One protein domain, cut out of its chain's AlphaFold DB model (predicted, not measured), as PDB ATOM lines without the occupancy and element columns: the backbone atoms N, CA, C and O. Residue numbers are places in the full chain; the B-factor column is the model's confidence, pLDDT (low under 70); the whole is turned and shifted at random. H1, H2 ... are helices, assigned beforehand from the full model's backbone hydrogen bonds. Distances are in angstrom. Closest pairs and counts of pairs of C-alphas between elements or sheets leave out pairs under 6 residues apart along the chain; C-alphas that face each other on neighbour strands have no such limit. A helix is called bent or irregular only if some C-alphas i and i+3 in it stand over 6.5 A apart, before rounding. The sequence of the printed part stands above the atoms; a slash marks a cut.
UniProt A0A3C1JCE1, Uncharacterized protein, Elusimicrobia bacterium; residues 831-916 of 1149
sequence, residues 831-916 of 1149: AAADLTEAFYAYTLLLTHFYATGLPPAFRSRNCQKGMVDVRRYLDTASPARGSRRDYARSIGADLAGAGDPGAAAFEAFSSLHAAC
ATOM      1  N   ALA A 831     153.269 159.254 186.559       87.56
ATOM      2  CA  ALA A 831     152.641 159.383 187.879       87.56
ATOM      3  C   ALA A 831     152.523 158.036 188.628       87.56
ATOM      4  O   ALA A 831     152.767 157.965 189.830       87.56
ATOM      5  N   ALA A 832     152.225 156.941 187.916       91.38
ATOM      6  CA  ALA A 832     152.152 155.603 188.508       91.38
ATOM      7  C   ALA A 832     153.515 155.075 188.998       91.38
ATOM      8  O   ALA A 832     153.567 154.361 190.001       91.38
ATOM      9  N   ALA A 833     154.614 155.419 188.318       92.56
ATOM     10  CA  ALA A 833     155.958 155.012 188.723       92.56
ATOM     11  C   ALA A 833     156.413 155.776 189.975       92.56
ATOM     12  O   ALA A 833     156.883 155.157 190.930       92.56
ATOM     13  N   ASP A 834     156.187 157.092 190.005       94.81
ATOM     14  CA  ASP A 834     156.471 157.931 191.174       94.81
ATOM     15  C   ASP A 834     155.679 157.455 192.402       94.81
ATOM     16  O   ASP A 834     156.249 157.244 193.473       94.81
ATOM     17  N   LEU A 835     154.382 157.180 192.238       95.69
ATOM     18  CA  LEU A 835     153.545 156.667 193.321       95.69
ATOM     19  C   LEU A 835     154.003 155.276 193.798       95.69
ATOM     20  O   LEU A 835     154.040 155.008 194.998       95.69
ATOM     21  N   THR A 836     154.429 154.401 192.881       95.38
ATOM     22  CA  THR A 836     155.007 153.092 193.234       95.38
ATOM     23  C   THR A 836     156.296 153.250 194.052       95.38
ATOM     24  O   THR A 836     156.497 152.534 195.037       95.38
ATOM     25  N   GLU A 837     157.160 154.208 193.702       94.44
ATOM     26  CA  GLU A 837     158.362 154.522 194.485       94.44
ATOM     27  C   GLU A 837     158.053 155.137 195.843       94.44
ATOM     28  O   GLU A 837     158.756 154.823 196.804       94.44
ATOM     29  N   ALA A 838     156.993 155.939 195.966       96.56
ATOM     30  CA  ALA A 838     156.530 156.421 197.263       96.56
ATOM     31  C   ALA A 838     156.194 155.238 198.188       96.56
ATOM     32  O   ALA A 838     156.677 155.176 199.319       96.56
ATOM     33  N   PHE A 839     155.478 154.223 197.695       96.56
ATOM     34  CA  PHE A 839     155.215 153.013 198.479       96.56
ATOM     35  C   PHE A 839     156.483 152.209 198.801       96.56
ATOM     36  O   PHE A 839     156.617 151.708 199.922       96.56
ATOM     37  N   TYR A 840     157.450 152.097 197.883       94.38
ATOM     38  CA  TYR A 840     158.738 151.458 198.191       94.38
ATOM     39  C   TYR A 840     159.527 152.218 199.261       94.38
ATOM     40  O   TYR A 840     160.020 151.600 200.207       94.38
ATOM     41  N   ALA A 841     159.601 153.546 199.162       95.19
ATOM     42  CA  ALA A 841     160.244 154.399 200.154       95.19
ATOM     43  C   ALA A 841     159.572 154.261 201.526       95.19
ATOM     44  O   ALA A 841     160.259 154.107 202.536       95.19
ATOM     45  N   TYR A 842     158.240 154.203 201.559       97.06
ATOM     46  CA  TYR A 842     157.482 153.977 202.784       97.06
ATOM     47  C   TYR A 842     157.695 152.574 203.374       97.06
ATOM     48  O   TYR A 842     157.847 152.415 204.584       97.06
ATOM     49  N   THR A 843     157.822 151.549 202.525       94.69
ATOM     50  CA  THR A 843     158.185 150.185 202.957       94.69
ATOM     51  C   THR A 843     159.545 150.170 203.654       94.69
ATOM     52  O   THR A 843     159.715 149.563 204.718       94.69
ATOM     53  N   LEU A 844     160.531 150.851 203.063       93.12
ATOM     54  CA  LEU A 844     161.861 150.989 203.648       93.12
ATOM     55  C   LEU A 844     161.806 151.798 204.944       93.12
ATOM     56  O   LEU A 844     162.444 151.405 205.919       93.12
ATOM     57  N   LEU A 845     161.018 152.874 204.997       95.56
ATOM     58  CA  LEU A 845     160.791 153.654 206.212       95.56
ATOM     59  C   LEU A 845     160.285 152.759 207.346       95.56
ATOM     60  O   LEU A 845     160.919 152.702 208.399       95.56
ATOM     61  N   LEU A 846     159.197 152.013 207.133       95.75
ATOM     62  CA  LEU A 846     158.613 151.161 208.174       95.75
ATOM     63  C   LEU A 846     159.547 150.020 208.591       95.75
ATOM     64  O   LEU A 846     159.602 149.657 209.767       95.75
ATOM     65  N   THR A 847     160.356 149.508 207.661       92.50
ATOM     66  CA  THR A 847     161.414 148.542 207.983       92.50
ATOM     67  C   THR A 847     162.409 149.115 208.998       92.50
ATOM     68  O   THR A 847     162.768 148.424 209.952       92.50
ATOM     69  N   HIS A 848     162.823 150.376 208.840       92.62
ATOM     70  CA  HIS A 848     163.695 151.055 209.805       92.62
ATOM     71  C   HIS A 848     162.964 151.391 211.107       92.62
ATOM     72  O   HIS A 848     163.525 151.193 212.186       92.62
ATOM     73  N   PHE A 849     161.712 151.843 211.023       94.62
ATOM     74  CA  PHE A 849     160.884 152.195 212.175       94.62
ATOM     75  C   PHE A 849     160.751 151.024 213.167       94.62
ATOM     76  O   PHE A 849     161.019 151.188 214.359       94.62
ATOM     77  N   TYR A 850     160.470 149.812 212.672       93.06
ATOM     78  CA  TYR A 850     160.322 148.596 213.488       93.06
ATOM     79  C   TYR A 850     161.632 147.847 213.797       93.06
ATOM     80  O   TYR A 850     161.608 146.746 214.366       93.06
ATOM     81  N   ALA A 851     162.789 148.391 213.422       89.00
ATOM     82  CA  ALA A 851     164.072 147.754 213.680       89.00
ATOM     83  C   ALA A 851     164.565 148.072 215.105       89.00
ATOM     84  O   ALA A 851     165.234 149.072 215.355       89.00
ATOM     85  N   THR A 852     164.278 147.174 216.052       79.88
ATOM     86  CA  THR A 852     164.581 147.321 217.493       79.88
ATOM     87  C   THR A 852     166.069 147.220 217.857       79.88
ATOM     88  O   THR A 852     166.436 147.366 219.018       79.88
ATOM     89  N   GLY A 853     166.948 146.978 216.880       80.75
ATOM     90  CA  GLY A 853     168.383 146.771 217.092       80.75
ATOM     91  C   GLY A 853     169.304 147.766 216.385       80.75
ATOM     92  O   GLY A 853     170.516 147.525 216.381       80.75
ATOM     93  N   LEU A 854     168.758 148.808 215.751       83.69
ATOM     94  CA  LEU A 854     169.533 149.860 215.088       83.69
ATOM     95  C   LEU A 854     169.797 151.021 216.061       83.69
ATOM     96  O   LEU A 854     168.927 151.318 216.881       83.69
ATOM     97  N   PRO A 855     170.952 151.705 215.973       86.19
ATOM     98  CA  PRO A 855     171.191 152.903 216.773       86.19
ATOM     99  C   PRO A 855     170.116 153.975 216.526       86.19
ATOM    100  O   PRO A 855     169.715 154.164 215.371       86.19
ATOM    101  N   PRO A 856     169.660 154.700 217.566       88.38
ATOM    102  CA  PRO A 856     168.575 155.675 217.442       88.38
ATOM    103  C   PRO A 856     168.794 156.715 216.339       88.38
ATOM    104  O   PRO A 856     167.878 156.954 215.557       88.38
ATOM    105  N   ALA A 857     170.013 157.253 216.212       85.00
ATOM    106  CA  ALA A 857     170.370 158.221 215.173       85.00
ATOM    107  C   ALA A 857     170.241 157.641 213.752       85.00
ATOM    108  O   ALA A 857     169.698 158.288 212.861       85.00
ATOM    109  N   PHE A 858     170.661 156.386 213.543       88.69
ATOM    110  CA  PHE A 858     170.501 155.709 212.253       88.69
ATOM    111  C   PHE A 858     169.024 155.497 211.911       88.69
ATOM    112  O   PHE A 858     168.605 155.744 210.781       88.69
ATOM    113  N   ARG A 859     168.233 155.034 212.888       90.94
ATOM    114  CA  ARG A 859     166.794 154.815 212.712       90.94
ATOM    115  C   ARG A 859     166.076 156.120 212.379       90.94
ATOM    116  O   ARG A 859     165.337 156.162 211.402       90.94
ATOM    117  N   SER A 860     166.322 157.161 213.169       91.38
ATOM    118  CA  SER A 860     165.769 158.505 213.004       91.38
ATOM    119  C   SER A 860     166.049 159.067 211.613       91.38
ATOM    120  O   SER A 860     165.113 159.277 210.838       91.38
ATOM    121  N   ARG A 861     167.329 159.145 211.238       91.19
ATOM    122  CA  ARG A 861     167.753 159.637 209.929       91.19
ATOM    123  C   ARG A 861     167.116 158.871 208.773       91.19
ATOM    124  O   ARG A 861     166.647 159.480 207.818       91.19
ATOM    125  N   ASN A 862     167.115 157.537 208.813       91.88
ATOM    126  CA  ASN A 862     166.561 156.754 207.703       91.88
ATOM    127  C   ASN A 862     165.031 156.833 207.631       91.88
ATOM    128  O   ASN A 862     164.486 156.768 206.530       91.88
ATOM    129  N   CYS A 863     164.343 157.043 208.757       94.75
ATOM    130  CA  CYS A 863     162.912 157.334 208.736       94.75
ATOM    131  C   CYS A 863     162.634 158.711 208.117       94.75
ATOM    132  O   CYS A 863     161.787 158.813 207.236       94.75
ATOM    133  N   GLN A 864     163.396 159.745 208.490       94.94
ATOM    134  CA  GLN A 864     163.293 161.072 207.871       94.94
ATOM    135  C   GLN A 864     163.613 161.033 206.373       94.94
ATOM    136  O   GLN A 864     162.854 161.561 205.568       94.94
ATOM    137  N   LYS A 865     164.692 160.347 205.978       93.75
ATOM    138  CA  LYS A 865     165.056 160.125 204.570       93.75
ATOM    139  C   LYS A 865     163.907 159.478 203.794       93.75
ATOM    140  O   LYS A 865     163.576 159.944 202.708       93.75
ATOM    141  N   GLY A 866     163.301 158.430 204.357       95.12
ATOM    142  CA  GLY A 866     162.144 157.763 203.766       95.12
ATOM    143  C   GLY A 866     160.938 158.695 203.630       95.12
ATOM    144  O   GLY A 866     160.288 158.681 202.592       95.12
ATOM    145  N   MET A 867     160.678 159.544 204.629       97.06
ATOM    146  CA  MET A 867     159.577 160.512 204.604       97.06
ATOM    147  C   MET A 867     159.781 161.564 203.509       97.06
ATOM    148  O   MET A 867     158.870 161.818 202.724       97.06
ATOM    149  N   VAL A 868     160.997 162.105 203.388       96.56
ATOM    150  CA  VAL A 868     161.363 163.044 202.319       96.56
ATOM    151  C   VAL A 868     161.231 162.389 200.943       96.56
ATOM    152  O   VAL A 868     160.713 163.014 200.020       96.56
ATOM    153  N   ASP A 869     161.667 161.133 200.794       95.88
ATOM    154  CA  ASP A 869     161.493 160.385 199.546       95.88
ATOM    155  C   ASP A 869     160.005 160.197 199.211       95.88
ATOM    156  O   ASP A 869     159.607 160.477 198.086       95.88
ATOM    157  N   VAL A 870     159.163 159.808 200.173       97.25
ATOM    158  CA  VAL A 870     157.707 159.713 199.962       97.25
ATOM    159  C   VAL A 870     157.147 161.049 199.477       97.25
ATOM    160  O   VAL A 870     156.531 161.098 198.417       97.25
ATOM    161  N   ARG A 871     157.412 162.150 200.189       97.31
ATOM    162  CA  ARG A 871     156.872 163.471 199.840       97.31
ATOM    163  C   ARG A 871     157.335 163.952 198.469       97.31
ATOM    164  O   ARG A 871     156.500 164.372 197.679       97.31
ATOM    165  N   ARG A 872     158.623 163.821 198.131       95.31
ATOM    166  CA  ARG A 872     159.126 164.277 196.821       95.31
ATOM    167  C   ARG A 872     158.547 163.475 195.656       95.31
ATOM    168  O   ARG A 872     158.341 164.019 194.571       95.31
ATOM    169  N   TYR A 873     158.289 162.181 195.855       96.00
ATOM    170  CA  TYR A 873     157.638 161.369 194.829       96.00
ATOM    171  C   TYR A 873     156.166 161.752 194.648       96.00
ATOM    172  O   TYR A 873     155.660 161.626 193.542       96.00
ATOM    173  N   LEU A 874     155.496 162.281 195.670       95.81
ATOM    174  CA  LEU A 874     154.098 162.716 195.574       95.81
ATOM    175  C   LEU A 874     153.944 164.181 195.131       95.81
ATOM    176  O   LEU A 874     152.951 164.539 194.505       95.81
ATOM    177  N   ASP A 875     154.938 165.024 195.401       95.00
ATOM    178  CA  ASP A 875     154.939 166.448 195.067       95.00
ATOM    179  C   ASP A 875     155.347 166.682 193.609       95.00
ATOM    180  O   ASP A 875     156.495 166.996 193.297       95.00
ATOM    181  N   THR A 876     154.395 166.479 192.700       92.06
ATOM    182  CA  THR A 876     154.613 166.605 191.252       92.06
ATOM    183  C   THR A 876     154.888 168.032 190.779       92.06
ATOM    184  O   THR A 876     155.453 168.194 189.696       92.06
ATOM    185  N   ALA A 877     154.552 169.043 191.583       92.62
ATOM    186  CA  ALA A 877     154.729 170.455 191.251       92.62
ATOM    187  C   ALA A 877     156.120 170.995 191.627       92.62
ATOM    188  O   ALA A 877     156.582 171.969 191.031       92.62
ATOM    189  N   SER A 878     156.804 170.386 192.600       93.31
ATOM    190  CA  SER A 878     158.091 170.893 193.072       93.31
ATOM    191  C   SER A 878     159.227 170.660 192.065       93.31
ATOM    192  O   SER A 878     159.558 169.508 191.759       93.31
ATOM    193  N   PRO A 879     159.937 171.716 191.623       91.38
ATOM    194  CA  PRO A 879     161.114 171.563 190.769       91.38
ATOM    195  C   PRO A 879     162.288 170.901 191.510       91.38
ATOM    196  O   PRO A 879     163.191 170.349 190.885       91.38
ATOM    197  N   ALA A 880     162.275 170.910 192.847       93.06
ATOM    198  CA  ALA A 880     163.334 170.331 193.667       93.06
ATOM    199  C   ALA A 880     163.239 168.797 193.790       93.06
ATOM    200  O   ALA A 880     164.188 168.163 194.253       93.06
ATOM    201  N   ARG A 881     162.131 168.167 193.363       92.62
ATOM    202  CA  ARG A 881     161.866 166.732 193.593       92.62
ATOM    203  C   ARG A 881     162.891 165.773 192.966       92.62
ATOM    204  O   ARG A 881     163.053 164.645 193.440       92.62
ATOM    205  N   GLY A 882     163.629 166.227 191.947       89.00
ATOM    206  CA  GLY A 882     164.715 165.472 191.304       89.00
ATOM    207  C   GLY A 882     165.933 165.210 192.203       89.00
ATOM    208  O   GLY A 882     166.708 164.297 191.928       89.00
ATOM    209  N   SER A 883     166.082 165.956 193.302       91.12
ATOM    210  CA  SER A 883     167.176 165.833 194.268       91.12
ATOM    211  C   SER A 883     166.612 165.721 195.680       91.12
ATOM    212  O   SER A 883     165.966 166.643 196.174       91.12
ATOM    213  N   ARG A 884     166.879 164.607 196.381       92.75
ATOM    214  CA  ARG A 884     166.421 164.436 197.774       92.75
ATOM    215  C   ARG A 884     166.907 165.579 198.668       92.75
ATOM    216  O   ARG A 884     166.149 166.072 199.497       92.75
ATOM    217  N   ARG A 885     168.168 165.990 198.504       91.25
ATOM    218  CA  ARG A 885     168.798 167.045 199.306       91.25
ATOM    219  C   ARG A 885     168.134 168.399 199.085       91.25
ATOM    220  O   ARG A 885     167.860 169.099 200.056       91.25
ATOM    221  N   ASP A 886     167.894 168.763 197.830       93.44
ATOM    222  CA  ASP A 886     167.304 170.064 197.513       93.44
ATOM    223  C   ASP A 886     165.823 170.094 197.883       93.44
ATOM    224  O   ASP A 886     165.362 171.086 198.445       93.44
ATOM    225  N   TYR A 887     165.111 168.976 197.699       95.12
ATOM    226  CA  TYR A 887     163.741 168.838 198.179       95.12
ATOM    227  C   TYR A 887     163.660 168.951 199.705       95.12
ATOM    228  O   TYR A 887     162.889 169.762 200.210       95.12
ATOM    229  N   ALA A 888     164.504 168.225 200.450       94.56
ATOM    230  CA  ALA A 888     164.561 168.323 201.909       94.56
ATOM    231  C   ALA A 888     164.804 169.763 202.378       94.56
ATOM    232  O   ALA A 888     164.087 170.247 203.250       94.56
ATOM    233  N   ARG A 889     165.749 170.477 201.747       94.56
ATOM    234  CA  ARG A 889     165.999 171.898 202.028       94.56
ATOM    235  C   ARG A 889     164.757 172.753 201.754       94.56
ATOM    236  O   ARG A 889     164.447 173.616 202.567       94.56
ATOM    237  N   SER A 890     164.045 172.498 200.654       96.50
ATOM    238  CA  SER A 890     162.844 173.259 200.278       96.50
ATOM    239  C   SER A 890     161.684 173.111 201.268       96.50
ATOM    240  O   SER A 890     160.912 174.048 201.433       96.50
ATOM    241  N   ILE A 891     161.596 171.974 201.968       95.94
ATOM    242  CA  ILE A 891     160.576 171.722 203.000       95.94
ATOM    243  C   ILE A 891     161.113 171.861 204.435       95.94
ATOM    244  O   ILE A 891     160.435 171.459 205.378       95.94
ATOM    245  N   GLY A 892     162.334 172.379 204.615       94.56
ATOM    246  CA  GLY A 892     162.952 172.564 205.934       94.56
ATOM    247  C   GLY A 892     163.291 171.268 206.688       94.56
ATOM    248  O   GLY A 892     163.449 171.294 207.905       94.56
ATOM    249  N   ALA A 893     163.402 170.129 205.998       93.12
ATOM    250  CA  ALA A 893     163.722 168.845 206.616       93.12
ATOM    251  C   ALA A 893     165.241 168.663 206.795       93.12
ATOM    252  O   ALA A 893     166.008 168.709 205.829       93.12
ATOM    253  N   ASP A 894     165.677 168.385 208.025       89.44
ATOM    254  CA  ASP A 894     167.069 168.050 208.329       89.44
ATOM    255  C   ASP A 894     167.337 166.547 208.127       89.44
ATOM    256  O   ASP A 894     166.903 165.708 208.917       89.44
ATOM    257  N   LEU A 895     168.072 166.205 207.061       87.06
ATOM    258  CA  LEU A 895     168.487 164.830 206.742       87.06
ATOM    259  C   LEU A 895     169.668 164.319 207.592       87.06
ATOM    260  O   LEU A 895     170.048 163.149 207.463       87.06
ATOM    261  N   ALA A 896     170.302 165.177 208.393       80.12
ATOM    262  CA  ALA A 896     171.416 164.829 209.275       80.12
ATOM    263  C   ALA A 896     171.005 164.747 210.759       80.12
ATOM    264  O   ALA A 896     171.717 164.112 211.540       80.12
ATOM    265  N   GLY A 897     169.881 165.362 211.129       73.19
ATOM    266  CA  GLY A 897     169.412 165.509 212.506       73.19
ATOM    267  C   GLY A 897     168.739 164.282 213.128       73.19
ATOM    268  O   GLY A 897     168.546 163.240 212.505       73.19
ATOM    269  N   ALA A 898     168.372 164.428 214.404       76.56
ATOM    270  CA  ALA A 898     167.653 163.432 215.197       76.56
ATOM    271  C   ALA A 898     166.139 163.725 215.210       76.56
ATOM    272  O   ALA A 898     165.592 164.146 216.226       76.56
ATOM    273  N   GLY A 899     165.449 163.533 214.083       87.12
ATOM    274  CA  GLY A 899     163.982 163.619 214.056       87.12
ATOM    275  C   GLY A 899     163.291 162.452 214.762       87.12
ATOM    276  O   GLY A 899     163.842 161.356 214.877       87.12
ATOM    277  N   ASP A 900     162.052 162.655 215.197       94.19
ATOM    278  CA  ASP A 900     161.221 161.574 215.731       94.19
ATOM    279  C   ASP A 900     160.856 160.575 214.607       94.19
ATOM    280  O   ASP A 900     160.157 160.952 213.659       94.19
ATOM    281  N   PRO A 901     161.289 159.295 214.678       95.38
ATOM    282  CA  PRO A 901     160.895 158.277 213.705       95.38
ATOM    283  C   PRO A 901     159.374 158.121 213.583       95.38
ATOM    284  O   PRO A 901     158.884 157.816 212.497       95.38
ATOM    285  N   GLY A 902     158.636 158.321 214.684       96.44
ATOM    286  CA  GLY A 902     157.177 158.247 214.708       96.44
ATOM    287  C   GLY A 902     156.528 159.376 213.911       96.44
ATOM    288  O   GLY A 902     155.645 159.113 213.100       96.44
ATOM    289  N   ALA A 903     157.007 160.613 214.079       96.88
ATOM    290  CA  ALA A 903     156.602 161.759 213.266       96.88
ATOM    291  C   ALA A 903     156.855 161.519 211.773       96.88
ATOM    292  O   ALA A 903     155.937 161.666 210.975       96.88
ATOM    293  N   ALA A 904     158.058 161.066 211.404       96.88
ATOM    294  CA  ALA A 904     158.388 160.789 210.006       96.88
ATOM    295  C   ALA A 904     157.503 159.681 209.400       96.88
ATOM    296  O   ALA A 904     157.061 159.796 208.258       96.88
ATOM    297  N   ALA A 905     157.221 158.616 210.162       97.19
ATOM    298  CA  ALA A 905     156.327 157.541 209.732       97.19
ATOM    299  C   ALA A 905     154.885 158.019 209.536       97.19
ATOM    300  O   ALA A 905     154.258 157.644 208.544       97.19
ATOM    301  N   PHE A 906     154.387 158.856 210.449       98.12
ATOM    302  CA  PHE A 906     153.054 159.441 210.359       98.12
ATOM    303  C   PHE A 906     152.935 160.419 209.184       98.12
ATOM    304  O   PHE A 906     152.039 160.276 208.367       98.12
ATOM    305  N   GLU A 907     153.875 161.352 209.016       97.75
ATOM    306  CA  GLU A 907     153.845 162.301 207.894       97.75
ATOM    307  C   GLU A 907     153.879 161.594 206.533       97.75
ATOM    308  O   GLU A 907     153.168 161.984 205.605       97.75
ATOM    309  N   ALA A 908     154.679 160.530 206.407       97.75
ATOM    310  CA  ALA A 908     154.717 159.719 205.197       97.75
ATOM    311  C   ALA A 908     153.395 158.964 204.962       97.75
ATOM    312  O   ALA A 908     152.925 158.897 203.828       97.75
ATOM    313  N   PHE A 909     152.780 158.440 206.029       98.00
ATOM    314  CA  PHE A 909     151.455 157.817 205.995       98.00
ATOM    315  C   PHE A 909     150.374 158.803 205.526       98.00
ATOM    316  O   PHE A 909     149.657 158.509 204.569       98.00
ATOM    317  N   SER A 910     150.308 159.995 206.126       97.88
ATOM    318  CA  SER A 910     149.348 161.044 205.764       97.88
ATOM    319  C   SER A 910     149.564 161.555 204.339       97.88
ATOM    320  O   SER A 910     148.598 161.763 203.611       97.88
ATOM    321  N   SER A 911     150.821 161.698 203.904       97.50
ATOM    322  CA  SER A 911     151.143 162.116 202.531       97.50
ATOM    323  C   SER A 911     150.674 161.085 201.503       97.50
ATOM    324  O   SER A 911     150.075 161.451 200.494       97.50
ATOM    325  N   LEU A 912     150.902 159.791 201.767       97.50
ATOM    326  CA  LEU A 912     150.395 158.713 200.916       97.50
ATOM    327  C   LEU A 912     148.871 158.696 200.870       97.50
ATOM    328  O   LEU A 912     148.313 158.485 199.799       97.50
ATOM    329  N   HIS A 913     148.199 158.907 202.002       96.94
ATOM    330  CA  HIS A 913     146.743 159.001 202.039       96.94
ATOM    331  C   HIS A 913     146.236 160.165 201.179       96.94
ATOM    332  O   HIS A 913     145.414 159.940 200.298       96.94
ATOM    333  N   ALA A 914     146.794 161.367 201.351       96.44
ATOM    334  CA  ALA A 914     146.387 162.565 200.612       96.44
ATOM    335  C   ALA A 914     146.582 162.455 199.086       96.44
ATOM    336  O   ALA A 914     145.853 163.082 198.324       96.44
ATOM    337  N   ALA A 915     147.556 161.661 198.632       95.88
ATOM    338  CA  ALA A 915     147.795 161.417 197.209       95.88
ATOM    339  C   ALA A 915     146.887 160.333 196.597       95.88
ATOM    340  O   ALA A 915     146.958 160.081 195.393       95.88
ATOM    341  N   CYS A 916     146.073 159.661 197.412       95.44
ATOM    342  CA  CYS A 916     145.191 158.591 196.973       95.44
ATOM    343  C   CYS A 916     143.740 159.087 196.906       95.44
ATOM    344  O   CYS A 916     143.311 159.845 197.775       95.44
TER     345      CYS A 916
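This is residues 831 to 916 of the 1149 residues of an uncharacterized protein of Elusimicrobia bacterium (UniProt A0A3C1JCE1). Three helices, H1, H2 and H5, lie side by side as a bundle, with short H4 crossing H2 and small H3 beside H4. The 86 printed residues, all helix in class, have five named helices, H1 to H5 in order. The whole is compact, radius of gyration of the C-alphas 12.1 A, spanning 36 by 24 by 17 A.

H1, residues 831 to 849, and H2, residues 856 to 874, form a hairpin at a shallow tilt of 13 degrees; their closest C-alphas, Ala 838 and Val 870, are 4.4 A apart. H4, residues 884 to 890, touches residues 868 to 872 of H2 alone, about perpendicular at 80 degrees; closest are C-alphas 868 and 888, 6.2 A. H5, residues 901 to 914, touches H2, the same way at 13 degrees; closest are C-alphas 860 and 901, 4.9 A. In H1, H2, H4 and H5 every O i to N i+4 pair is within hydrogen-bond range.

H1 (26.6 A) begins at C-alpha 831 (152.641, 159.383, 187.879). H2 measures 27.2 A. H3, residues 879 to 882, is irregular, 7.1 A. H4 measures 9.8 A. H5 (20.0 A) ends at C-alpha 914 (146.387, 162.565, 200.612).

The printed part has no cut or long link; no printed residue is under 70 in pLDDT.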